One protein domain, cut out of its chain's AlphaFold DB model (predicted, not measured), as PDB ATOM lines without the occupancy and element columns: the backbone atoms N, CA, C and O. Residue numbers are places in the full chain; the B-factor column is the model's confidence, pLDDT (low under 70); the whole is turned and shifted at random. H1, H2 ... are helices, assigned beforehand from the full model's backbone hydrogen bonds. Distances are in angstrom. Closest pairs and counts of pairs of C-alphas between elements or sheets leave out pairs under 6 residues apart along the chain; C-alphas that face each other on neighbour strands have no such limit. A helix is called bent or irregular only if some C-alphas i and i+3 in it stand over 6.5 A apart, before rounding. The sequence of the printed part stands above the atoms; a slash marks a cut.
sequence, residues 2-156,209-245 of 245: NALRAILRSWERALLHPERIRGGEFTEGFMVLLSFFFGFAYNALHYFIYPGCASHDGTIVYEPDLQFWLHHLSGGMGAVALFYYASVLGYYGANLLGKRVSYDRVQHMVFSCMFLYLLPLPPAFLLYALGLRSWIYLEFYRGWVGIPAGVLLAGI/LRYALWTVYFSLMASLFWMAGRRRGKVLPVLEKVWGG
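This is residues 2 to 156 and 209 to 245 of the 245 residues of an uncharacterized protein of Hadesarchaea archaeon (UniProt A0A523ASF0). A long helix, H4, runs through the middle of an elongated bundle, with H8 side by side with it on one side and H2 and H5 packed on it on the other. H1 crosses H5, H9 turns across one end of H4, and H6 runs beside the last part of H2. The printed part has 192 residues with nine named helices, H1 to H9 in chain order, and no named strand: all helix. It is compact, with a radius of gyration of the C-alphas of 18.9 A, and spans 56 by 36 by 35 A.

H1, residues 2 to 16, touches residues 109 to 115 of H5, residues 103 to 117, about perpendicular at 90 degrees; the closest C-alphas, of Trp 11 and Ser 112, are 5.2 A apart. H2, residues 28 to 49, touches H4, residues 66 to 96, at a steep tilt of 49 degrees, opposite ways, C-alphas 36 and 76 being closest at 4.0 A. H3, residues 51 to 54, touches H2 only at the corner, and only just, with 3 pairs of C-alphas within 8 A. H4 and H5 form a helical hairpin, closest at C-alphas 87 and 107, 4.8 A. H6, residues 121 to 129, touches residues 42 to 49 of H2, C-alphas 128 and 49 being closest at 6.9 A. H7, residues 149 to 156, forms a helical hairpin with H6; they only just touch, with 3 pairs of C-alphas within 8 A. H8, residues 209 to 230, touches H4 at a shallow tilt of 28 degrees, the same way, C-alphas 222 and 81 being closest at 4.0 A. H9, residues 232 to 243, touches residues 92 to 96 of H4, C-alphas 240 and 96 being closest at 6.3 A. Every O i to N i+4 pair is within hydrogen-bond range in H1, H4, H6, H7 and H8, against 16 of 18 in H2, 8 of 11 in H5 and 6 of 8 in H9; H3 is too short for such a pair.

H1 begins at C-alpha 2, (215.081, 148.055, 197.385), and is 20.9 A long. H2 measures 31.6 A, H4 43.8 A, H5 22.0 A and H8 31.4 A. H5 is irregular, with C-alphas 112 and 115 7.0 A apart. H9 ends at C-alpha 243, (179.827, 143.405, 223.049).

The C-alphas farthest apart, of Thr 59 and Gly 245, are 58.8 A apart. Residues 157 to 208 are not printed; the gap across this cut is 33.1 A. The links H1 to H2, H3 to H4 and H6 to H7 are long. Mean pLDDT of the printed part is 82.2; residues 49 to 63, 133 to 151 and 244 to 245 are under 70.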
ATOM      1  N   ASN A   2     215.491 148.780 196.163       83.12
ATOM      2  CA  ASN A   2     215.081 148.055 197.385       83.12
ATOM      3  C   ASN A   2     213.561 148.069 197.668       83.12
ATOM      4  O   ASN A   2     213.026 147.063 198.124       83.12
ATOM      5  N   ALA A   3     212.852 149.156 197.337       83.19
ATOM      6  CA  ALA A   3     211.419 149.298 197.635       83.19
ATOM      7  C   ALA A   3     210.520 148.344 196.826       83.19
ATOM      8  O   ALA A   3     209.645 147.699 197.393       83.19
ATOM      9  N   LEU A   4     210.770 148.186 195.520       87.06
ATOM     10  CA  LEU A   4     209.997 147.269 194.673       87.06
ATOM     11  C   LEU A   4     210.132 145.815 195.142       87.06
ATOM     12  O   LEU A   4     209.138 145.111 195.270       87.06
ATOM     13  N   ARG A   5     211.355 145.372 195.464       90.94
ATOM     14  CA  ARG A   5     211.578 144.031 196.025       90.94
ATOM     15  C   ARG A   5     210.860 143.849 197.361       90.94
ATOM     16  O   ARG A   5     210.336 142.769 197.608       90.94
ATOM     17  N   ALA A   6     210.823 144.878 198.209       89.94
ATOM     18  CA  ALA A   6     210.079 144.831 199.464       89.94
ATOM     19  C   ALA A   6     208.567 144.683 199.222       89.94
ATOM     20  O   ALA A   6     207.944 143.832 199.851       89.94
ATOM     21  N   ILE A   7     207.997 145.434 198.271       90.50
ATOM     22  CA  ILE A   7     206.583 145.313 197.876       90.50
ATOM     23  C   ILE A   7     206.282 143.899 197.363       90.50
ATOM     24  O   ILE A   7     205.367 143.252 197.864       90.50
ATOM     25  N   LEU A   8     207.076 143.389 196.418       90.94
ATOM     26  CA  LEU A   8     206.865 142.057 195.837       90.94
ATOM     27  C   LEU A   8     206.937 140.952 196.896       90.94
ATOM     28  O   LEU A   8     206.096 140.059 196.912       90.94
ATOM     29  N   ARG A   9     207.890 141.043 197.831       91.94
ATOM     30  CA  ARG A   9     207.975 140.114 198.969       91.94
ATOM     31  C   ARG A   9     206.772 140.229 199.901       91.94
ATOM     32  O   ARG A   9     206.346 139.228 200.464       91.94
ATOM     33  N   SER A  10     206.239 141.430 200.103       91.25
ATOM     34  CA  SER A  10     205.033 141.646 200.908       91.25
ATOM     35  C   SER A  10     203.812 140.988 200.256       91.25
ATOM     36  O   SER A  10     203.052 140.312 200.949       91.25
ATOM     37  N   TRP A  11     203.676 141.074 198.931       91.25
ATOM     38  CA  TRP A  11     202.621 140.381 198.179       91.25
ATOM     39  C   TRP A  11     202.772 138.865 198.232       91.25
ATOM     40  O   TRP A  11     201.812 138.155 198.525       91.25
ATOM     41  N   GLU A  12     203.991 138.369 198.018       92.12
ATOM     42  CA  GLU A  12     204.322 136.950 198.141       92.12
ATOM     43  C   GLU A  12     203.973 136.422 199.539       92.12
ATOM     44  O   GLU A  12     203.315 135.393 199.668       92.12
ATOM     45  N   ARG A  13     204.343 137.151 200.601       92.81
ATOM     46  CA  ARG A  13     203.979 136.783 201.974       92.81
ATOM     47  C   ARG A  13     202.471 136.799 202.182       92.81
ATOM     48  O   ARG A  13     201.969 135.873 202.796       92.81
ATOM     49  N   ALA A  14     201.740 137.789 201.682       90.38
ATOM     50  CA  ALA A  14     200.284 137.802 201.829       90.38
ATOM     51  C   ALA A  14     199.617 136.590 201.161       90.38
ATOM     52  O   ALA A  14     198.652 136.050 201.697       90.38
ATOM     53  N   LEU A  15     200.154 136.146 200.020       87.25
ATOM     54  CA  LEU A  15     199.663 134.983 199.284       87.25
ATOM     55  C   LEU A  15     200.028 133.654 199.951       87.25
ATOM     56  O   LEU A  15     199.168 132.790 200.112       87.25
ATOM     57  N   LEU A  16     201.303 133.482 200.300       90.06
ATOM     58  CA  LEU A  16     201.876 132.179 200.646       90.06
ATOM     59  C   LEU A  16     202.122 132.005 202.145       90.06
ATOM     60  O   LEU A  16     202.039 130.891 202.656       90.06
ATOM     61  N   HIS A  17     202.434 133.094 202.849       92.69
ATOM     62  CA  HIS A  17     202.929 133.077 204.227       92.69
ATOM     63  C   HIS A  17     202.387 134.246 205.074       92.69
ATOM     64  O   HIS A  17     203.177 135.046 205.599       92.69
ATOM     65  N   PRO A  18     201.053 134.412 205.208       91.50
ATOM     66  CA  PRO A  18     200.463 135.556 205.909       91.50
ATOM     67  C   PRO A  18     200.873 135.635 207.391       91.50
ATOM     68  O   PRO A  18     200.907 136.710 207.993       91.50
ATOM     69  N   GLU A  19     201.269 134.518 207.998       92.31
ATOM     70  CA  GLU A  19     201.847 134.458 209.341       92.31
ATOM     71  C   GLU A  19     203.180 135.212 209.476       92.31
ATOM     72  O   GLU A  19     203.541 135.625 210.579       92.31
ATOM     73  N   ARG A  20     203.904 135.433 208.370       92.38
ATOM     74  CA  ARG A  20     205.189 136.150 208.359       92.38
ATOM     75  C   ARG A  20     205.037 137.670 208.314       92.38
ATOM     76  O   ARG A  20     206.029 138.368 208.512       92.38
ATOM     77  N   ILE A  21     203.834 138.196 208.079       91.56
ATOM     78  CA  ILE A  21     203.571 139.640 208.102       91.56
ATOM     79  C   ILE A  21     203.426 140.084 209.560       91.56
ATOM     80  O   ILE A  21     202.506 139.655 210.261       91.56
ATOM     81  N   ARG A  22     204.350 140.939 210.016       85.56
ATOM     82  CA  ARG A  22     204.419 141.424 211.410       85.56
ATOM     83  C   ARG A  22     204.009 142.889 211.582       85.56
ATOM     84  O   ARG A  22     203.601 143.264 212.676       85.56
ATOM     85  N   GLY A  23     204.056 143.680 210.510       88.00
ATOM     86  CA  GLY A  23     203.856 145.129 210.557       88.00
ATOM     87  C   GLY A  23     205.172 145.911 210.631       88.00
ATOM     88  O   GLY A  23     206.230 145.333 210.865       88.00
ATOM     89  N   GLY A  24     205.096 147.224 210.406       84.94
ATOM     90  CA  GLY A  24     206.227 148.160 210.490       84.94
ATOM     91  C   GLY A  24     207.218 148.127 209.317       84.94
ATOM     92  O   GLY A  24     208.235 148.809 209.370       84.94
ATOM     93  N   GLU A  25     206.940 147.358 208.262       88.94
ATOM     94  CA  GLU A  25     207.801 147.254 207.071       88.94
ATOM     95  C   GLU A  25     207.702 148.496 206.170       88.94
ATOM     96  O   GLU A  25     208.657 148.849 205.479       88.94
ATOM     97  N   PHE A  26     206.553 149.172 206.196       93.38
ATOM     98  CA  PHE A  26     206.263 150.379 205.438       93.38
ATOM     99  C   PHE A  26     205.650 151.445 206.342       93.38
ATOM    100  O   PHE A  26     204.898 151.153 207.276       93.38
ATOM    101  N   THR A  27     205.934 152.709 206.039       95.00
ATOM    102  CA  THR A  27     205.259 153.823 206.709       95.00
ATOM    103  C   THR A  27     203.799 153.897 206.267       95.00
ATOM    104  O   THR A  27     203.454 153.550 205.136       95.00
ATOM    105  N   GLU A  28     202.927 154.395 207.144       95.38
ATOM    106  CA  GLU A  28     201.511 154.600 206.817       95.38
ATOM    107  C   GLU A  28     201.338 155.462 205.558       95.38
ATOM    108  O   GLU A  28     200.598 155.085 204.652       95.38
ATOM    109  N   GLY A  29     202.080 156.571 205.459       96.44
ATOM    110  CA  GLY A  29     202.026 157.462 204.298       96.44
ATOM    111  C   GLY A  29     202.397 156.764 202.988       96.44
ATOM    112  O   GLY A  29     201.739 156.981 201.972       96.44
ATOM    113  N   PHE A  30     203.388 155.867 203.012       95.88
ATOM    114  CA  PHE A  30     203.743 155.061 201.844       95.88
ATOM    115  C   PHE A  30     202.612 154.109 201.442       95.88
ATOM    116  O   PHE A  30     202.250 154.042 200.267       95.88
ATOM    117  N   MET A  31     202.024 153.402 202.414       96.31
ATOM    118  CA  MET A  31     200.929 152.462 202.156       96.31
ATOM    119  C   MET A  31     199.694 153.164 201.584       96.31
ATOM    120  O   MET A  31     199.079 152.654 200.647       96.31
ATOM    121  N   VAL A  32     199.358 154.345 202.111       96.75
ATOM    122  CA  VAL A  32     198.252 155.187 201.634       96.75
ATOM    123  C   VAL A  32     198.506 155.673 200.213       96.75
ATOM    124  O   VAL A  32     197.643 155.493 199.357       96.75
ATOM    125  N   LEU A  33     199.687 156.235 199.939       96.50
ATOM    126  CA  LEU A  33     200.034 156.745 198.611       96.50
ATOM    127  C   LEU A  33     199.984 155.638 197.555       96.50
ATOM    128  O   LEU A  33     199.425 155.827 196.476       96.50
ATOM    129  N   LEU A  34     200.538 154.467 197.866       94.88
ATOM    130  CA  LEU A  34     200.559 153.361 196.916       94.88
ATOM    131  C   LEU A  34     199.168 152.736 196.739       94.88
ATOM    132  O   LEU A  34     198.799 152.370 195.627       94.88
ATOM    133  N   SER A  35     198.361 152.682 197.800       95.25
ATOM    134  CA  SER A  35     196.960 152.250 197.719       95.25
ATOM    135  C   SER A  35     196.130 153.212 196.866       95.25
ATOM    136  O   SER A  35     195.379 152.759 196.005       95.25
ATOM    137  N   PHE A  36     196.319 154.526 197.032       96.06
ATOM    138  CA  PHE A  36     195.735 155.536 196.150       96.06
ATOM    139  C   PHE A  36     196.143 155.292 194.697       96.06
ATOM    140  O   PHE A  36     195.285 155.238 193.822       96.06
ATOM    141  N   PHE A  37     197.437 155.088 194.441       93.44
ATOM    142  CA  PHE A  37     197.936 154.832 193.093       93.44
ATOM    143  C   PHE A  37     197.323 153.567 192.481       93.44
ATOM    144  O   PHE A  37     196.899 153.601 191.329       93.44
ATOM    145  N   PHE A  38     197.199 152.476 193.242       90.56
ATOM    146  CA  PHE A  38     196.546 151.259 192.757       90.56
ATOM    147  C   PHE A  38     195.074 151.478 192.430       90.56
ATOM    148  O   PHE A  38     194.636 151.039 191.373       90.56
ATOM    149  N   GLY A  39     194.318 152.183 193.273       91.62
ATOM    150  CA  GLY A  39     192.917 152.505 192.983       91.62
ATOM    151  C   GLY A  39     192.755 153.431 191.778       91.62
ATOM    152  O   GLY A  39     191.880 153.221 190.938       91.62
ATOM    153  N   PHE A  40     193.627 154.431 191.667       92.06
ATOM    154  CA  PHE A  40     193.643 155.378 190.559       92.06
ATOM    155  C   PHE A  40     193.953 154.668 189.239       92.06
ATOM    156  O   PHE A  40     193.187 154.773 188.284       92.06
ATOM    157  N   ALA A  41     195.041 153.893 189.206       87.94
ATOM    158  CA  ALA A  41     195.450 153.115 188.043       87.94
ATOM    159  C   ALA A  41     194.418 152.038 187.695       87.94
ATOM    160  O   ALA A  41     194.134 151.831 186.519       87.94
ATOM    161  N   TYR A  42     193.816 151.390 188.699       86.38
ATOM    162  CA  TYR A  42     192.759 150.413 188.477       86.38
ATOM    163  C   TYR A  42     191.588 151.033 187.720       86.38
ATOM    164  O   TYR A  42     191.189 150.504 186.687       86.38
ATOM    165  N   ASN A  43     191.078 152.175 188.189       85.12
ATOM    166  CA  ASN A  43     189.973 152.856 187.520       85.12
ATOM    167  C   ASN A  43     190.379 153.410 186.150       85.12
ATOM    168  O   ASN A  43     189.567 153.351 185.234       85.12
ATOM    169  N   ALA A  44     191.625 153.866 185.985       82.94
ATOM    170  CA  ALA A  44     192.158 154.278 184.687       82.94
ATOM    171  C   ALA A  44     192.122 153.168 183.657       82.94
ATOM    172  O   ALA A  44     191.574 153.320 182.570       82.94
ATOM    173  N   LEU A  45     192.646 152.015 184.033       78.94
ATOM    174  CA  LEU A  45     192.675 150.846 183.183       78.94
ATOM    175  C   LEU A  45     191.270 150.277 182.952       78.94
ATOM    176  O   LEU A  45     190.920 149.918 181.831       78.94
ATOM    177  N   HIS A  46     190.435 150.258 183.991       75.62
ATOM    178  CA  HIS A  46     189.046 149.821 183.904       75.62
ATOM    179  C   HIS A  46     188.209 150.724 182.983       75.62
ATOM    180  O   HIS A  46     187.343 150.210 182.275       75.62
ATOM    181  N   TYR A  47     188.480 152.035 182.936       72.94
ATOM    182  CA  TYR A  47     187.786 152.980 182.055       72.94
ATOM    183  C   TYR A  47     187.876 152.563 180.584       72.94
ATOM    184  O   TYR A  47     186.867 152.612 179.889       72.94
ATOM    185  N   PHE A  48     189.043 152.080 180.139       70.12
ATOM    186  CA  PHE A  48     189.290 151.656 178.753       70.12
ATOM    187  C   PHE A  48     188.661 150.318 178.372       70.12
ATOM    188  O   PHE A  48     188.444 150.044 177.195       70.12
ATOM    189  N   ILE A  49     188.404 149.461 179.356       68.00
ATOM    190  CA  ILE A  49     187.846 148.131 179.109       68.00
ATOM    191  C   ILE A  49     186.321 148.175 179.225       68.00
ATOM    192  O   ILE A  49     185.644 147.410 178.545       68.00
ATOM    193  N   TYR A  50     185.776 149.071 180.061       66.25
ATOM    194  CA  TYR A  50     184.365 149.101 180.438       66.25
ATOM    195  C   TYR A  50     183.539 150.132 179.645       66.25
ATOM    196  O   TYR A  50     183.587 151.331 179.946       66.25
ATOM    197  N   PRO A  51     182.658 149.696 178.717       57.97
ATOM    198  CA  PRO A  51     181.861 150.610 177.897       57.97
ATOM    199  C   PRO A  51     180.922 151.495 178.723       57.97
ATOM    200  O   PRO A  51     180.649 152.632 178.359       57.97
ATOM    201  N   GLY A  52     180.433 151.014 179.871       59.94
ATOM    202  CA  GLY A  52     179.565 151.797 180.760       59.94
ATOM    203  C   GLY A  52     180.267 152.960 181.478       59.94
ATOM    204  O   GLY A  52     179.586 153.772 182.097       59.94
ATOM    205  N   CYS A  53     181.599 153.048 181.393       55.78
ATOM    206  CA  CYS A  53     182.402 154.154 181.910       55.78
ATOM    207  C   CYS A  53     182.710 155.165 180.796       55.78
ATOM    208  O   CYS A  53     182.588 156.358 181.041       55.78
ATOM    209  N   ALA A  54     183.001 154.695 179.579       53.81
ATOM    210  CA  ALA A  54     183.385 155.528 178.433       53.81
ATOM    211  C   ALA A  54     182.237 155.886 177.462       53.81
ATOM    212  O   ALA A  54     182.449 156.596 176.485       53.81
ATOM    213  N   SER A  55     181.013 155.396 177.690       55.03
ATOM    214  CA  SER A  55     179.855 155.713 176.833       55.03
ATOM    215  C   SER A  55     179.220 157.056 177.191       55.03
ATOM    216  O   SER A  55     178.649 157.185 178.272       55.03
ATOM    217  N   HIS A  56     179.233 158.018 176.275       48.59
ATOM    218  CA  HIS A  56     178.350 159.185 176.311       48.59
ATOM    219  C   HIS A  56     177.347 159.027 175.161       48.59
ATOM    220  O   HIS A  56     177.757 158.794 174.028       48.59
ATOM    221  N   ASP A  57     176.043 159.020 175.454       48.88
ATOM    222  CA  ASP A  57     174.970 158.906 174.447       48.88
ATOM    223  C   ASP A  57     175.137 157.761 173.425       48.88
ATOM    224  O   ASP A  57     174.906 157.909 172.230       48.88
ATOM    225  N   GLY A  58     175.573 156.588 173.895       50.44
ATOM    226  CA  GLY A  58     175.745 155.396 173.053       50.44
ATOM    227  C   GLY A  58     177.037 155.361 172.229       50.44
ATOM    228  O   GLY A  58     177.354 154.312 171.670       50.44
ATOM    229  N   THR A  59     177.828 156.437 172.227       49.91
ATOM    230  CA  THR A  59     179.143 156.489 171.574       49.91
ATOM    231  C   THR A  59     180.242 156.298 172.617       49.91
ATOM    232  O   THR A  59     180.241 156.936 173.671       49.91
ATOM    233  N   ILE A  60     181.168 155.370 172.365       58.34
ATOM    234  CA  ILE A  60     182.318 155.141 173.245       58.34
ATOM    235  C   ILE A  60     183.369 156.207 172.929       58.34
ATOM    236  O   ILE A  60     183.990 156.155 171.870       58.34
ATOM    237  N   VAL A  61     183.568 157.151 173.848       56.94
ATOM    238  CA  VAL A  61     184.565 158.221 173.729       56.94
ATOM    239  C   VAL A  61     185.577 158.053 174.860       56.94
ATOM    240  O   VAL A  61     185.272 158.245 176.038       56.94
ATOM    241  N   TYR A  62     186.797 157.649 174.506       60.94
ATOM    242  CA  TYR A  62     187.920 157.553 175.439       60.94
ATOM    243  C   TYR A  62     188.712 158.862 175.432       60.94
ATOM    244  O   TYR A  62     189.854 158.902 174.981       60.94
ATOM    245  N   GLU A  63     188.095 159.940 175.902       66.44
ATOM    246  CA  GLU A  63     188.770 161.229 176.051       66.44
ATOM    247  C   GLU A  63     189.171 161.458 177.515       66.44
ATOM    248  O   GLU A  63     188.419 161.080 178.418       66.44
ATOM    249  N   PRO A  64     190.346 162.061 177.783       74.38
ATOM    250  CA  PRO A  64     190.783 162.433 179.128       74.38
ATOM    251  C   PRO A  64     190.032 163.680 179.629       74.38
ATOM    252  O   PRO A  64     190.633 164.691 179.998       74.38
ATOM    253  N   ASP A  65     188.705 163.613 179.600       79.56
ATOM    254  CA  ASP A  65     187.785 164.667 180.002       79.56
ATOM    255  C   ASP A  65     187.631 164.742 181.536       79.56
ATOM    256  O   ASP A  65     188.247 164.002 182.312       79.56
ATOM    257  N   LEU A  66     186.792 165.662 182.017       83.00
ATOM    258  CA  LEU A  66     186.526 165.797 183.452       83.00
ATOM    259  C   LEU A  66     185.989 164.490 184.068       83.00
ATOM    260  O   LEU A  66     186.305 164.173 185.217       83.00
ATOM    261  N   GLN A  67     185.187 163.722 183.324       83.38
ATOM    262  CA  GLN A  67     184.626 162.462 183.801       83.38
ATOM    263  C   GLN A  67     185.721 161.420 184.039       83.38
ATOM    264  O   GLN A  67     185.712 160.774 185.090       83.38
ATOM    265  N   PHE A  68     186.660 161.284 183.103       83.94
ATOM    266  CA  PHE A  68     187.823 160.407 183.199       83.94
ATOM    267  C   PHE A  68     188.637 160.700 184.465       83.94
ATOM    268  O   PHE A  68     188.834 159.819 185.306       83.94
ATOM    269  N   TRP A  69     189.033 161.959 184.679       87.81
ATOM    270  CA  TRP A  69     189.844 162.322 185.846       87.81
ATOM    271  C   TRP A  69     189.102 162.121 187.167       87.81
ATOM    272  O   TRP A  69     189.663 161.551 188.107       87.81
ATOM    273  N   LEU A  70     187.825 162.512 187.243       88.06
ATOM    274  CA  LEU A  70     187.014 162.292 188.442       88.06
ATOM    275  C   LEU A  70     186.803 160.801 188.724       88.06
ATOM    276  O   LEU A  70     186.825 160.388 189.886       88.06
ATOM    277  N   HIS A  71     186.644 159.973 187.688       85.94
ATOM    278  CA  HIS A  71     186.536 158.529 187.854       85.94
ATOM    279  C   HIS A  71     187.793 157.949 188.513       85.94
ATOM    280  O   HIS A  71     187.687 157.146 189.445       85.94
ATOM    281  N   HIS A  72     188.981 158.386 188.103       89.69
ATOM    282  CA  HIS A  72     190.242 157.858 188.634       89.69
ATOM    283  C   HIS A  72     190.534 158.369 190.035       89.69
ATOM    284  O   HIS A  72     190.895 157.581 190.907       89.69
ATOM    285  N   LEU A  73     190.287 159.658 190.283       92.75
ATOM    286  CA  LEU A  73     190.364 160.245 191.621       92.75
ATOM    287  C   LEU A  73     189.447 159.508 192.601       92.75
ATOM    288  O   LEU A  73     189.881 159.146 193.697       92.75
ATOM    289  N   SER A  74     188.215 159.201 192.183       90.75
ATOM    290  CA  SER A  74     187.283 158.426 193.005       90.75
ATOM    291  C   SER A  74     187.788 157.006 193.274       90.75
ATOM    292  O   SER A  74     187.611 156.494 194.377       90.75
ATOM    293  N   GLY A  75     188.477 156.387 192.310       90.31
ATOM    294  CA  GLY A  75     189.112 155.078 192.471       90.31
ATOM    295  C   GLY A  75     190.253 155.103 193.477       90.31
ATOM    296  O   GLY A  75     190.300 154.270 194.382       90.31
ATOM    297  N   GLY A  76     191.138 156.095 193.362       94.44
ATOM    298  CA  GLY A  76     192.251 156.284 194.285       94.44
ATOM    299  C   GLY A  76     191.771 156.524 195.714       94.44
ATOM    300  O   GLY A  76     192.195 155.824 196.634       94.44
ATOM    301  N   MET A  77     190.815 157.438 195.908       95.56
ATOM    302  CA  MET A  77     190.228 157.666 197.232       95.56
ATOM    303  C   MET A  77     189.453 156.454 197.747       95.56
ATOM    304  O   MET A  77     189.522 156.156 198.938       95.56
ATOM    305  N   GLY A  78     188.775 155.710 196.870       91.69
ATOM    306  CA  GLY A  78     188.112 154.455 197.221       91.69
ATOM    307  C   GLY A  78     189.079 153.411 197.767       91.69
ATOM    308  O   GLY A  78     188.793 152.786 198.785       91.69
ATOM    309  N   ALA A  79     190.256 153.271 197.156       93.06
ATOM    310  CA  ALA A  79     191.294 152.369 197.639       93.06
ATOM    311  C   ALA A  79     191.875 152.808 198.994       93.06
ATOM    312  O   ALA A  79     192.084 151.969 199.869       93.06
ATOM    313  N   VAL A  80     192.077 154.113 199.216       96.44
ATOM    314  CA  VAL A  80     192.508 154.640 200.526       96.44
ATOM    315  C   VAL A  80     191.447 154.397 201.601       96.44
ATOM    316  O   VAL A  80     191.766 153.931 202.696       96.44
ATOM    317  N   ALA A  81     190.179 154.675 201.292       93.50
ATOM    318  CA  ALA A  81     189.068 154.429 202.203       93.50
ATOM    319  C   ALA A  81     188.986 152.949 202.578       93.50
ATOM    320  O   ALA A  81     188.882 152.623 203.757       93.50
ATOM    321  N   LEU A  82     189.102 152.062 201.590       91.31
ATOM    322  CA  LEU A  82     189.097 150.618 201.779       91.31
ATOM    323  C   LEU A  82     190.272 150.133 202.628       91.31
ATOM    324  O   LEU A  82     190.064 149.324 203.530       91.31
ATOM    325  N   PHE A  83     191.476 150.654 202.388       95.44
ATOM    326  CA  PHE A  83     192.655 150.359 203.199       95.44
ATOM    327  C   PHE A  83     192.401 150.664 204.680       95.44
ATOM    328  O   PHE A  83     192.590 149.790 205.530       95.44
ATOM    329  N   TYR A  84     191.914 151.865 205.006       96.25
ATOM    330  CA  TYR A  84     191.620 152.227 206.393       96.25
ATOM    331  C   TYR A  84     190.449 151.436 206.972       96.25
ATOM    332  O   TYR A  84     190.566 150.881 208.064       96.25
ATOM    333  N   TYR A  85     189.349 151.345 206.229       92.38
ATOM    334  CA  TYR A  85     188.150 150.599 206.597       92.38
ATOM    335  C   TYR A  85     188.474 149.147 206.961       92.38
ATOM    336  O   TYR A  85     188.195 148.708 208.077       92.38
ATOM    337  N   ALA A  86     189.132 148.415 206.057       91.50
ATOM    338  CA  ALA A  86     189.473 147.012 206.257       91.50
ATOM    339  C   ALA A  86     190.492 146.830 207.390       91.50
ATOM    340  O   ALA A  86     190.373 145.886 208.170       91.50
ATOM    341  N   SER A  87     191.448 147.753 207.537       95.50
ATOM    342  CA  SER A  87     192.431 147.698 208.627       95.50
ATOM    343  C   SER A  87     191.769 147.845 209.996       95.50
ATOM    344  O   SER A  87     192.068 147.105 210.931       95.50
ATOM    345  N   VAL A  88     190.851 148.801 210.122       95.50
ATOM    346  CA  VAL A  88     190.176 149.121 211.383       95.50
ATOM    347  C   VAL A  88     189.155 148.059 211.755       95.50
ATOM    348  O   VAL A  88     189.180 147.570 212.883       95.50
ATOM    349  N   LEU A  89     188.292 147.665 210.818       91.88
ATOM    350  CA  LEU A  89     187.314 146.613 211.076       91.88
ATOM    351  C   LEU A  89     187.977 145.255 211.285       91.88
ATOM    352  O   LEU A  89     187.565 144.521 212.177       91.88
ATOM    353  N   GLY A  90     189.027 144.936 210.524       92.00
ATOM    354  CA  GLY A  90     189.803 143.715 210.728       92.00
ATOM    355  C   GLY A  90     190.435 143.671 212.117       92.00
ATOM    356  O   GLY A  90     190.373 142.644 212.787       92.00
ATOM    357  N   TYR A  91     190.983 144.795 212.587       95.44
ATOM    358  CA  TYR A  91     191.557 144.899 213.926       95.44
ATOM    359  C   TYR A  91     190.506 144.750 215.029       95.44
ATOM    360  O   TYR A  91     190.671 143.894 215.899       95.44
ATOM    361  N   TYR A  92     189.430 145.545 215.006       93.62
ATOM    362  CA  TYR A  92     188.395 145.455 216.041       93.62
ATOM    363  C   TYR A  92     187.677 144.110 215.997       93.62
ATOM    364  O   TYR A  92     187.541 143.473 217.033       93.62
ATOM    365  N   GLY A  93     187.284 143.640 214.812       91.19
ATOM    366  CA  GLY A  93     186.599 142.360 214.645       91.19
ATOM    367  C   GLY A  93     187.437 141.187 215.147       91.19
ATOM    368  O   GLY A  93     186.927 140.336 215.868       91.19
ATOM    369  N   ALA A  94     188.738 141.161 214.844       91.75
ATOM    370  CA  ALA A  94     189.611 140.114 215.358       91.75
ATOM    371  C   ALA A  94     189.736 140.159 216.890       91.75
ATOM    372  O   ALA A  94     189.587 139.119 217.531       91.75
ATOM    373  N   ASN A  95     189.940 141.343 217.481       92.50
ATOM    374  CA  ASN A  95     190.079 141.480 218.935       92.50
ATOM    375  C   ASN A  95     188.773 141.171 219.683       92.50
ATOM    376  O   ASN A  95     188.817 140.447 220.674       92.50
ATOM    377  N   LEU A  96     187.617 141.606 219.170       91.00
ATOM    378  CA  LEU A  96     186.300 141.278 219.734       91.00
ATOM    379  C   LEU A  96     185.991 139.777 219.676       91.00
ATOM    380  O   LEU A  96     185.333 139.245 220.560       91.00
ATOM    381  N   LEU A  97     186.526 139.064 218.681       90.44
ATOM    382  CA  LEU A  97     186.459 137.600 218.596       90.44
ATOM    383  C   LEU A  97     187.570 136.901 219.409       90.44
ATOM    384  O   LEU A  97     187.887 135.729 219.174       90.44
ATOM    385  N   GLY A  98     188.204 137.617 220.341       89.31
ATOM    386  CA  GLY A  98     189.225 137.105 221.253       89.31
ATOM    387  C   GLY A  98     190.604 136.895 220.620       89.31
ATOM    388  O   GLY A  98     191.477 136.279 221.235       89.31
ATOM    389  N   LYS A  99     190.840 137.373 219.391       91.00
ATOM    390  CA  LYS A  99     192.147 137.282 218.724       91.00
ATOM    391  C   LYS A  99     192.940 138.559 218.960       91.00
ATOM    392  O   LYS A  99     192.698 139.583 218.331       91.00
ATOM    393  N   ARG A 100     193.938 138.476 219.843       90.38
ATOM    394  CA  ARG A 100     194.864 139.579 220.137       90.38
ATOM    395  C   ARG A 100     195.841 139.788 218.979       90.38
ATOM    396  O   ARG A 100     196.945 139.246 218.975       90.38
ATOM    397  N   VAL A 101     195.427 140.563 217.983       92.62
ATOM    398  CA  VAL A 101     196.264 140.968 216.843       92.62
ATOM    399  C   VAL A 101     196.593 142.452 216.912       92.62
ATOM    400  O   VAL A 101     195.742 143.274 217.249       92.62
ATOM    401  N   SER A 102     197.836 142.806 216.580       94.31
ATOM    402  CA  SER A 102     198.269 144.201 216.527       94.31
ATOM    403  C   SER A 102     197.686 144.915 215.306       94.31
ATOM    404  O   SER A 102     197.577 144.345 214.219       94.31
ATOM    405  N   TYR A 103     197.341 146.193 215.477       95.06
ATOM    406  CA  TYR A 103     196.819 147.021 214.388       95.06
ATOM    407  C   TYR A 103     197.813 147.135 213.228       95.06
ATOM    408  O   TYR A 103     197.426 146.955 212.079       95.06
ATOM    409  N   ASP A 104     199.099 147.334 213.525       94.94
ATOM    410  CA  ASP A 104     200.150 147.468 212.510       94.94
ATOM    411  C   ASP A 104     200.263 146.221 211.627       94.94
ATOM    412  O   ASP A 104     200.460 146.338 210.414       94.94
ATOM    413  N   ARG A 105     200.086 145.029 212.214       95.06
ATOM    414  CA  ARG A 105     200.051 143.765 211.473       95.06
ATOM    415  C   ARG A 105     198.849 143.706 210.540       95.06
ATOM    416  O   ARG A 105     199.015 143.356 209.375       95.06
ATOM    417  N   VAL A 106     197.655 144.040 211.035       95.56
ATOM    418  CA  VAL A 106     196.428 144.042 210.220       95.56
ATOM    419  C   VAL A 106     196.550 145.053 209.082       95.56
ATOM    420  O   VAL A 106     196.280 144.716 207.936       95.56
ATOM    421  N   GLN A 107     197.029 146.260 209.372       95.88
ATOM    422  CA  GLN A 107     197.211 147.308 208.376       95.88
ATOM    423  C   GLN A 107     198.182 146.883 207.267       95.88
ATOM    424  O   GLN A 107     197.873 147.019 206.084       95.88
ATOM    425  N   HIS A 108     199.325 146.297 207.633       95.44
ATOM    426  CA  HIS A 108     200.278 145.769 206.655       95.44
ATOM    427  C   HIS A 108     199.712 144.598 205.861       95.44
ATOM    428  O   HIS A 108     199.977 144.496 204.666       95.44
ATOM    429  N   MET A 109     198.923 143.728 206.491       95.12
ATOM    430  CA  MET A 109     198.243 142.636 205.801       95.12
ATOM    431  C   MET A 109     197.283 143.167 204.735       95.12
ATOM    432  O   MET A 109     197.348 142.740 203.584       95.12
ATOM    433  N   VAL A 110     196.434 144.132 205.100       93.81
ATOM    434  CA  VAL A 110     195.484 144.767 204.179       93.81
ATOM    435  C   VAL A 110     196.229 145.418 203.021       93.81
ATOM    436  O   VAL A 110     195.929 145.113 201.871       93.81
ATOM    437  N   PHE A 111     197.248 146.233 203.308       94.88
ATOM    438  CA  PHE A 111     198.100 146.833 202.278       94.88
ATOM    439  C   PHE A 111     198.706 145.783 201.339       94.88
ATOM    440  O   PHE A 111     198.632 145.920 200.118       94.88
ATOM    441  N   SER A 112     199.240 144.698 201.904       92.69
ATOM    442  CA  SER A 112     199.853 143.609 201.139       92.69
ATOM    443  C   SER A 112     198.852 142.882 200.242       92.69
ATOM    444  O   SER A 112     199.274 142.247 199.287       92.69
ATOM    445  N   CYS A 113     197.548 142.976 200.514       89.88
ATOM    446  CA  CYS A 113     196.486 142.397 199.690       89.88
ATOM    447  C   CYS A 113     195.919 143.375 198.647       89.88
ATOM    448  O   CYS A 113     195.174 142.953 197.767       89.88
ATOM    449  N   MET A 114     196.258 144.671 198.691       88.19
ATOM    450  CA  MET A 114     195.672 145.666 197.778       88.19
ATOM    451  C   MET A 114     196.020 145.418 196.301       88.19
ATOM    452  O   MET A 114     195.258 145.808 195.421       88.19
ATOM    453  N   PHE A 115     197.120 144.723 195.991       84.62
ATOM    454  CA  PHE A 115     197.455 144.376 194.601       84.62
ATOM    455  C   PHE A 115     196.449 143.407 193.964       84.62
ATOM    456  O   PHE A 115     196.342 143.360 192.740       84.62
ATOM    457  N   LEU A 116     195.686 142.655 194.766       79.75
ATOM    458  CA  LEU A 116     194.670 141.731 194.260       79.75
ATOM    459  C   LEU A 116     193.584 142.456 193.469       79.75
ATOM    460  O   LEU A 116     193.006 141.871 192.559       79.75
ATOM    461  N   TYR A 117     193.344 143.740 193.757       75.44
ATOM    462  CA  TYR A 117     192.437 144.570 192.966       75.44
ATOM    463  C   TYR A 117     192.920 144.763 191.529       75.44
ATOM    464  O   TYR A 117     192.101 144.973 190.641       75.44
ATOM    465  N   LEU A 118     194.224 144.642 191.276       79.25
ATOM    466  CA  LEU A 118     194.789 144.720 189.932       79.25
ATOM    467  C   LEU A 118     194.732 143.382 189.190       79.25
ATOM    468  O   LEU A 118     194.746 143.393 187.965       79.25
ATOM    469  N   LEU A 119     194.627 142.240 189.883       78.25
ATOM    470  CA  LEU A 119     194.636 140.912 189.247       78.25
ATOM    471  C   LEU A 119     193.534 140.692 188.195       78.25
ATOM    472  O   LEU A 119     193.821 140.024 187.204       78.25
ATOM    473  N   PRO A 120     192.309 141.235 188.333       75.62
ATOM    474  CA  PRO A 120     191.313 141.164 187.266       75.62
ATOM    475  C   PRO A 120     191.710 141.874 185.969       75.62
ATOM    476  O   PRO A 120     191.145 141.554 184.926       75.62
ATOM    477  N   LEU A 121     192.626 142.849 186.004       77.75
ATOM    478  CA  LEU A 121     192.900 143.713 184.853       77.75
ATOM    479  C   LEU A 121     193.708 143.029 183.744       77.75
ATOM    480  O   LEU A 121     193.243 143.089 182.607       77.75
ATOM    481  N   PRO A 122     194.851 142.354 183.998       80.62
ATOM    482  CA  PRO A 122     195.574 141.641 182.945       80.62
ATOM    483  C   PRO A 122     194.706 140.668 182.126       80.62
ATOM    484  O   PRO A 122     194.717 140.780 180.899       80.62
ATOM    485  N   PRO A 123     193.903 139.764 182.732       74.81
ATOM    486  CA  PRO A 123     193.032 138.893 181.951       74.81
ATOM    487  C   PRO A 123     191.913 139.674 181.247       74.81
ATOM    488  O   PRO A 123     191.569 139.329 180.121       74.81
ATOM    489  N   ALA A 124     191.374 140.749 181.839       74.88
ATOM    490  CA  ALA A 124     190.368 141.579 181.174       74.88
ATOM    491  C   ALA A 124     190.923 142.285 179.922       74.88
ATOM    492  O   ALA A 124     190.255 142.306 178.890       74.88
ATOM    493  N   PHE A 125     192.155 142.802 179.977       77.00
ATOM    494  CA  PHE A 125     192.830 143.373 178.808       77.00
ATOM    495  C   PHE A 125     193.131 142.326 177.745       77.00
ATOM    496  O   PHE A 125     192.921 142.597 176.568       77.00
ATOM    497  N   LEU A 126     193.591 141.137 178.144       78.00
ATOM    498  CA  LEU A 126     193.834 140.046 177.205       78.00
ATOM    499  C   LEU A 126     192.544 139.665 176.468       78.00
ATOM    500  O   LEU A 126     192.529 139.612 175.243       78.00
ATOM    501  N   LEU A 127     191.441 139.475 177.198       74.69
ATOM    502  CA  LEU A 127     190.135 139.184 176.600       74.69
ATOM    503  C   LEU A 127     189.659 140.316 175.681       74.69
ATOM    504  O   LEU A 127     189.111 140.046 174.614       74.69
ATOM    505  N   TYR A 128     189.893 141.575 176.060       73.56
ATOM    506  CA  TYR A 128     189.559 142.729 175.228       73.56
ATOM    507  C   TYR A 128     190.374 142.755 173.927       73.56
ATOM    508  O   TYR A 128     189.797 142.936 172.855       73.56
ATOM    509  N   ALA A 129     191.688 142.527 174.011       78.88
ATOM    510  CA  ALA A 129     192.596 142.485 172.865       78.88
ATOM    511  C   ALA A 129     192.272 141.333 171.900       78.88
ATOM    512  O   ALA A 129     192.407 141.489 170.692       78.88
ATOM    513  N   LEU A 130     191.786 140.203 172.423       80.75
ATOM    514  CA  LEU A 130     191.338 139.048 171.637       80.75
ATOM    515  C   LEU A 130     189.907 139.191 171.083       80.75
ATOM    516  O   LEU A 130     189.391 138.258 170.475       80.75
ATOM    517  N   GLY A 131     189.226 140.321 171.313       73.62
ATOM    518  CA  GLY A 131     187.848 140.540 170.857       73.62
ATOM    519  C   GLY A 131     186.781 139.751 171.632       73.62
ATOM    520  O   GLY A 131     185.607 139.782 171.269       73.62
ATOM    521  N   LEU A 132     187.138 139.097 172.740       71.81
ATOM    522  CA  LEU A 132     186.263 138.239 173.551       71.81
ATOM    523  C   LEU A 132     185.466 139.036 174.597       71.81
ATOM    524  O   LEU A 132     185.364 138.659 175.765       71.81
ATOM    525  N   ARG A 133     184.878 140.166 174.185       67.19
ATOM    526  CA  ARG A 133     184.209 141.120 175.093       67.19
ATOM    527  C   ARG A 133     183.015 140.520 175.847       67.19
ATOM    528  O   ARG A 133     182.755 140.921 176.976       67.19
ATOM    529  N   SER A 134     182.327 139.533 175.271       61.09
ATOM    530  CA  SER A 134     181.207 138.816 175.908       61.09
ATOM    531  C   SER A 134     181.621 137.979 177.125       61.09
ATOM    532  O   SER A 134     180.805 137.730 178.002       61.09
ATOM    533  N   TRP A 135     182.898 137.604 177.242       61.41
ATOM    534  CA  TRP A 135     183.436 136.888 178.408       61.41
ATOM    535  C   TRP A 135     183.819 137.834 179.556       61.41
ATOM    536  O   TRP A 135     184.020 137.411 180.696       61.41
ATOM    537  N   ILE A 136     183.897 139.135 179.260       62.66
ATOM    538  CA  ILE A 136     184.128 140.197 180.242       62.66
ATOM    539  C   ILE A 136     182.804 140.598 180.914       62.66
ATOM    540  O   ILE A 136     182.829 141.161 182.004       62.66
ATOM    541  N   TYR A 137     181.641 140.287 180.328       60.28
ATOM    542  CA  TYR A 137     180.343 140.734 180.842       60.28
ATOM    543  C   TYR A 137     179.281 139.640 180.761       60.28
ATOM    544  O   TYR A 137     178.804 139.310 179.681       60.28
ATOM    545  N   LEU A 138     178.848 139.134 181.916       54.03
ATOM    546  CA  LEU A 138     177.610 138.362 182.007       54.03
ATOM    547  C   LEU A 138     176.419 139.330 182.030       54.03
ATOM    548  O   LEU A 138     176.341 140.198 182.900       54.03
ATOM    549  N   GLU A 139     175.509 139.206 181.067       50.41
ATOM    550  CA  GLU A 139     174.283 140.001 181.018       50.41
ATOM    551  C   GLU A 139     173.247 139.422 181.993       50.41
ATOM    552  O   GLU A 139     172.860 138.259 181.891       50.41
ATOM    553  N   PHE A 140     172.788 140.231 182.949       42.56
ATOM    554  CA  PHE A 140     171.699 139.872 183.859       42.56
ATOM    555  C   PHE A 140     170.558 140.880 183.689       42.56
ATOM    556  O   PHE A 140     170.742 142.064 183.952       42.56
ATOM    557  N   TYR A 141     169.378 140.395 183.280       40.38
ATOM    558  CA  TYR A 141     168.100 141.126 183.239       40.38
ATOM    559  C   TYR A 141     168.155 142.539 182.611       40.38
ATOM    560  O   TYR A 141     168.185 143.546 183.317       40.38
ATOM    561  N   ARG A 142     168.080 142.617 181.271       41.47
ATOM    562  CA  ARG A 142     167.862 143.859 180.484       41.47
ATOM    563  C   ARG A 142     168.795 145.034 180.845       41.47
ATOM    564  O   ARG A 142     168.440 146.198 180.663       41.47
ATOM    565  N   GLY A 143     169.989 144.744 181.355       50.12
ATOM    566  CA  GLY A 143     170.981 145.741 181.722       50.12
ATOM    567  C   GLY A 143     172.369 145.134 181.902       50.12
ATOM    568  O   GLY A 143     172.531 143.968 182.253       50.12
ATOM    569  N   TRP A 144     173.395 145.958 181.697       44.38
ATOM    570  CA  TRP A 144     174.783 145.587 181.956       44.38
ATOM    571  C   TRP A 144     175.041 145.521 183.469       44.38
ATOM    572  O   TRP A 144     175.604 146.445 184.058       44.38
ATOM    573  N   VAL A 145     174.647 144.427 184.121       47.88
ATOM    574  CA  VAL A 145     175.206 144.021 185.422       47.88
ATOM    575  C   VAL A 145     176.334 143.034 185.150       47.88
ATOM    576  O   VAL A 145     176.323 141.890 185.584       47.88
ATOM    577  N   GLY A 146     177.308 143.480 184.359       50.34
ATOM    578  CA  GLY A 146     178.467 142.667 184.044       50.34
ATOM    579  C   GLY A 146     179.268 142.429 185.316       50.34
ATOM    580  O   GLY A 146     179.913 143.352 185.811       50.34
ATOM    581  N   ILE A 147     179.216 141.210 185.852       53.94
ATOM    582  CA  ILE A 147     180.265 140.685 186.723       53.94
ATOM    583  C   ILE A 147     181.257 140.015 185.776       53.94
ATOM    584  O   ILE A 147     180.945 138.942 185.261       53.94
ATOM    585  N   PRO A 148     182.416 140.626 185.477       60.41
ATOM    586  CA  PRO A 148     183.425 139.946 184.686       60.41
ATOM    587  C   PRO A 148     183.797 138.624 185.334       60.41
ATOM    588  O   PRO A 148     183.926 138.559 186.557       60.41
ATOM    589  N   ALA A 149     184.040 137.585 184.533       62.75
ATOM    590  CA  ALA A 149     184.589 136.327 185.040       62.75
ATOM    591  C   ALA A 149     185.857 136.575 185.890       62.75
ATOM    592  O   ALA A 149     186.064 135.926 186.913       62.75
ATOM    593  N   GLY A 150     186.642 137.606 185.546       63.66
ATOM    594  CA  GLY A 150     187.783 138.074 186.341       63.66
ATOM    595  C   GLY A 150     187.429 138.603 187.738       63.66
ATOM    596  O   GLY A 150     188.217 138.440 188.664       63.66
ATOM    597  N   VAL A 151     186.239 139.181 187.937       66.75
ATOM    598  CA  VAL A 151     185.745 139.599 189.262       66.75
ATOM    599  C   VAL A 151     185.315 138.391 190.092       66.75
ATOM    600  O   VAL A 151     185.586 138.369 191.289       66.75
ATOM    601  N   LEU A 152     184.711 137.369 189.477       71.19
ATOM    602  CA  LEU A 152     184.409 136.109 190.168       71.19
ATOM    603  C   LEU A 152     185.696 135.388 190.583       71.19
ATOM    604  O   LEU A 152     185.820 134.980 191.735       71.19
ATOM    605  N   LEU A 153     186.682 135.305 189.684       71.81
ATOM    606  CA  LEU A 153     187.986 134.711 189.976       71.81
ATOM    607  C   LEU A 153     188.717 135.465 191.093       71.81
ATOM    608  O   LEU A 153     189.186 134.842 192.042       71.81
ATOM    609  N   ALA A 154     188.775 136.800 191.034       74.56
ATOM    610  CA  ALA A 154     189.359 137.595 192.114       74.56
ATOM    611  C   ALA A 154     188.563 137.489 193.420       74.56
ATOM    612  O   ALA A 154     189.157 137.524 194.493       74.56
ATOM    613  N   GLY A 155     187.246 137.294 193.342       77.75
ATOM    614  CA  GLY A 155     186.411 136.965 194.489       77.75
ATOM    615  C   GLY A 155     186.820 135.646 195.145       77.75
ATOM    616  O   GLY A 155     187.054 135.616 196.349       77.75
ATOM    617  N   ILE A 156     186.977 134.578 194.355       81.12
ATOM    618  CA  ILE A 156     187.421 133.257 194.833       81.12
ATOM    619  C   ILE A 156     188.833 133.339 195.425       81.12
ATOM    620  O   ILE A 156     189.065 132.865 196.535       81.12
ATOM    621  N   LEU A 209     179.288 164.433 188.320       81.69
ATOM    622  CA  LEU A 209     178.850 164.784 189.674       81.69
ATOM    623  C   LEU A 209     178.865 163.565 190.598       81.69
ATOM    624  O   LEU A 209     179.310 163.651 191.739       81.69
ATOM    625  N   ARG A 210     178.441 162.402 190.098       80.62
ATOM    626  CA  ARG A 210     178.522 161.152 190.852       80.62
ATOM    627  C   ARG A 210     179.964 160.830 191.235       80.62
ATOM    628  O   ARG A 210     180.209 160.585 192.406       80.62
ATOM    629  N   TYR A 211     180.927 160.864 190.316       84.62
ATOM    630  CA  TYR A 211     182.324 160.573 190.668       84.62
ATOM    631  C   TYR A 211     182.922 161.593 191.651       84.62
ATOM    632  O   TYR A 211     183.661 161.204 192.560       84.62
ATOM    633  N   ALA A 212     182.541 162.871 191.555       87.44
ATOM    634  CA  ALA A 212     182.899 163.873 192.559       87.44
ATOM    635  C   ALA A 212     182.328 163.519 193.947       87.44
ATOM    636  O   ALA A 212     183.071 163.468 194.926       87.44
ATOM    637  N   LEU A 213     181.038 163.173 194.029       85.56
ATOM    638  CA  LEU A 213     180.396 162.746 195.279       85.56
ATOM    639  C   LEU A 213     181.012 161.460 195.850       85.56
ATOM    640  O   LEU A 213     181.205 161.370 197.059       85.56
ATOM    641  N   TRP A 214     181.374 160.488 195.004       84.81
ATOM    642  CA  TRP A 214     182.112 159.290 195.428       84.81
ATOM    643  C   TRP A 214     183.471 159.659 196.029       84.81
ATOM    644  O   TRP A 214     183.846 159.126 197.071       84.81
ATOM    645  N   THR A 215     184.192 160.595 195.410       91.19
ATOM    646  CA  THR A 215     185.494 161.062 195.908       91.19
ATOM    647  C   THR A 215     185.356 161.698 197.290       91.19
ATOM    648  O   THR A 215     186.109 161.352 198.202       91.19
ATOM    649  N   VAL A 216     184.357 162.567 197.483       90.94
ATOM    650  CA  VAL A 216     184.062 163.179 198.790       90.94
ATOM    651  C   VAL A 216     183.675 162.113 199.814       90.94
ATOM    652  O   VAL A 216     184.256 162.065 200.896       90.94
ATOM    653  N   TYR A 217     182.754 161.213 199.464       87.69
ATOM    654  CA  TYR A 217     182.316 160.120 200.332       87.69
ATOM    655  C   TYR A 217     183.490 159.256 200.804       87.69
ATOM    656  O   TYR A 217     183.646 159.012 202.001       87.69
ATOM    657  N   PHE A 218     184.359 158.837 199.886       91.06
ATOM    658  CA  PHE A 218     185.529 158.044 200.239       91.06
ATOM    659  C   PHE A 218     186.547 158.819 201.062       91.06
ATOM    660  O   PHE A 218     187.131 158.250 201.977       91.06
ATOM    661  N   SER A 219     186.721 160.113 200.807       94.50
ATOM    662  CA  SER A 219     187.591 160.965 201.624       94.50
ATOM    663  C   SER A 219     187.086 161.060 203.067       94.50
ATOM    664  O   SER A 219     187.869 160.935 204.013       94.50
ATOM    665  N   LEU A 220     185.770 161.210 203.251       93.81
ATOM    666  CA  LEU A 220     185.134 161.214 204.568       93.81
ATOM    667  C   LEU A 220     185.282 159.858 205.267       93.81
ATOM    668  O   LEU A 220     185.673 159.814 206.430       93.81
ATOM    669  N   MET A 221     185.040 158.754 204.555       90.44
ATOM    670  CA  MET A 221     185.211 157.404 205.102       90.44
ATOM    671  C   MET A 221     186.666 157.125 205.480       90.44
ATOM    672  O   MET A 221     186.932 156.680 206.595       90.44
ATOM    673  N   ALA A 222     187.622 157.446 204.607       94.75
ATOM    674  CA  ALA A 222     189.046 157.333 204.897       94.75
ATOM    675  C   ALA A 222     189.414 158.107 206.169       94.75
ATOM    676  O   ALA A 222     190.058 157.551 207.053       94.75
ATOM    677  N   SER A 223     188.938 159.348 206.299       96.06
ATOM    678  CA  SER A 223     189.188 160.192 207.472       96.06
ATOM    679  C   SER A 223     188.574 159.608 208.746       96.06
ATOM    680  O   SER A 223     189.238 159.538 209.781       96.06
ATOM    681  N   LEU A 224     187.325 159.138 208.675       94.56
ATOM    682  CA  LEU A 224     186.624 158.513 209.794       94.56
ATOM    683  C   LEU A 224     187.375 157.276 210.302       94.56
ATOM    684  O   LEU A 224     187.660 157.167 211.497       94.56
ATOM    685  N   PHE A 225     187.732 156.361 209.400       94.88
ATOM    686  CA  PHE A 225     188.436 155.136 209.771       94.88
ATOM    687  C   PHE A 225     189.885 155.409 210.178       94.88
ATOM    688  O   PHE A 225     190.363 154.820 211.145       94.88
ATOM    689  N   TRP A 226     190.571 156.362 209.551       96.00
ATOM    690  CA  TRP A 226     191.884 156.810 210.009       96.00
ATOM    691  C   TRP A 226     191.842 157.300 211.464       96.00
ATOM    692  O   TRP A 226     192.619 156.831 212.303       96.00
ATOM    693  N   MET A 227     190.880 158.164 211.809       95.31
ATOM    694  CA  MET A 227     190.681 158.620 213.188       95.31
ATOM    695  C   MET A 227     190.357 157.460 214.136       95.31
ATOM    696  O   MET A 227     190.918 157.392 215.234       95.31
ATOM    697  N   ALA A 228     189.491 156.532 213.724       92.06
ATOM    698  CA  ALA A 228     189.155 155.352 214.515       92.06
ATOM    699  C   ALA A 228     190.390 154.471 214.778       92.06
ATOM    700  O   ALA A 228     190.600 154.042 215.911       92.06
ATOM    701  N   GLY A 229     191.251 154.260 213.778       92.81
ATOM    702  CA  GLY A 229     192.513 153.526 213.916       92.81
ATOM    703  C   GLY A 229     193.528 154.239 214.813       92.81
ATOM    704  O   GLY A 229     194.186 153.610 215.647       92.81
ATOM    705  N   ARG A 230     193.618 155.572 214.731       93.31
ATOM    706  CA  ARG A 230     194.461 156.390 215.623       93.31
ATOM    707  C   ARG A 230     193.992 156.340 217.077       93.31
ATOM    708  O   ARG A 230     194.820 156.344 217.982       93.31
ATOM    709  N   ARG A 231     192.680 156.235 217.308       92.81
ATOM    710  CA  ARG A 231     192.064 156.162 218.645       92.81
ATOM    711  C   ARG A 231     191.823 154.736 219.147       92.81
ATOM    712  O   ARG A 231     191.173 154.565 220.175       92.81
ATOM    713  N   ARG A 232     192.383 153.718 218.490       91.31
ATOM    714  CA  ARG A 232     192.149 152.295 218.798       91.31
ATOM    715  C   ARG A 232     192.301 151.892 220.264       91.31
ATOM    716  O   ARG A 232     191.450 151.171 220.766       91.31
ATOM    717  N   GLY A 233     193.303 152.423 220.969       86.94
ATOM    718  CA  GLY A 233     193.513 152.136 222.394       86.94
ATOM    719  C   GLY A 233     192.417 152.688 223.315       86.94
ATOM    720  O   GLY A 233     192.271 152.213 224.432       86.94
ATOM    721  N   LYS A 234     191.631 153.666 222.849       88.88
ATOM    722  CA  LYS A 234     190.464 154.209 223.561       88.88
ATOM    723  C   LYS A 234     189.156 153.553 223.116       88.88
ATOM    724  O   LYS A 234     188.248 153.406 223.921       88.88
ATOM    725  N   VAL A 235     189.052 153.184 221.839       87.12
ATOM    726  CA  VAL A 235     187.820 152.643 221.244       87.12
ATOM    727  C   VAL A 235     187.645 151.155 221.545       87.12
ATOM    728  O   VAL A 235     186.535 150.744 221.866       87.12
ATOM    729  N   LEU A 236     188.716 150.352 221.483       87.38
ATOM    730  CA  LEU A 236     188.619 148.907 221.710       87.38
ATOM    731  C   LEU A 236     188.025 148.563 223.094       87.38
ATOM    732  O   LEU A 236     187.063 147.800 223.105       87.38
ATOM    733  N   PRO A 237     188.456 149.176 224.219       87.19
ATOM    734  CA  PRO A 237     187.857 148.892 225.527       87.19
ATOM    735  C   PRO A 237     186.358 149.217 225.605       87.19
ATOM    736  O   PRO A 237     185.598 148.537 226.290       87.19
ATOM    737  N   VAL A 238     185.911 150.260 224.895       87.56
ATOM    738  CA  VAL A 238     184.486 150.623 224.832       87.56
ATOM    739  C   VAL A 238     183.702 149.561 224.069       87.56
ATOM    740  O   VAL A 238     182.638 149.150 224.521       87.56
ATOM    741  N   LEU A 239     184.228 149.088 222.937       85.06
ATOM    742  CA  LEU A 239     183.591 148.025 222.159       85.06
ATOM    743  C   LEU A 239     183.552 146.702 222.934       85.06
ATOM    744  O   LEU A 239     182.514 146.050 222.942       85.06
ATOM    745  N   GLU A 240     184.636 146.343 223.625       86.94
ATOM    746  CA  GLU A 240     184.690 145.160 224.493       86.94
ATOM    747  C   GLU A 240     183.640 145.232 225.609       86.94
ATOM    748  O   GLU A 240     182.978 144.239 225.881       86.94
ATOM    749  N   LYS A 241     183.406 146.411 226.200       86.75
ATOM    750  CA  LYS A 241     182.358 146.598 227.216       86.75
ATOM    751  C   LYS A 241     180.935 146.447 226.660       86.75
ATOM    752  O   LYS A 241     180.051 146.006 227.383       86.75
ATOM    753  N   VAL A 242     180.700 146.860 225.414       85.38
ATOM    754  CA  VAL A 242     179.366 146.811 224.782       85.38
ATOM    755  C   VAL A 242     179.031 145.413 224.257       85.38
ATOM    756  O   VAL A 242     177.873 145.016 224.304       85.38
ATOM    757  N   TRP A 243     180.025 144.683 223.747       76.44
ATOM    758  CA  TRP A 243     179.827 143.405 223.049       76.44
ATOM    759  C   TRP A 243     180.323 142.176 223.818       76.44
ATOM    760  O   TRP A 243     179.980 141.059 223.445       76.44
ATOM    761  N   GLY A 244     181.165 142.364 224.834       61.41
ATOM    762  CA  GLY A 244     181.729 141.303 225.675       61.41
ATOM    763  C   GLY A 244     181.076 141.186 227.054       61.41
ATOM    764  O   GLY A 244     181.668 140.555 227.931       61.41
ATOM    765  N   GLY A 245     179.920 141.831 227.252       49.12
ATOM    766  CA  GLY A 245     179.059 141.684 228.430       49.12
ATOM    767  C   GLY A 245     178.046 140.562 228.264       49.12
ATOM    768  O   GLY A 245     177.524 140.418 227.136       49.12
TER     769      GLY A 245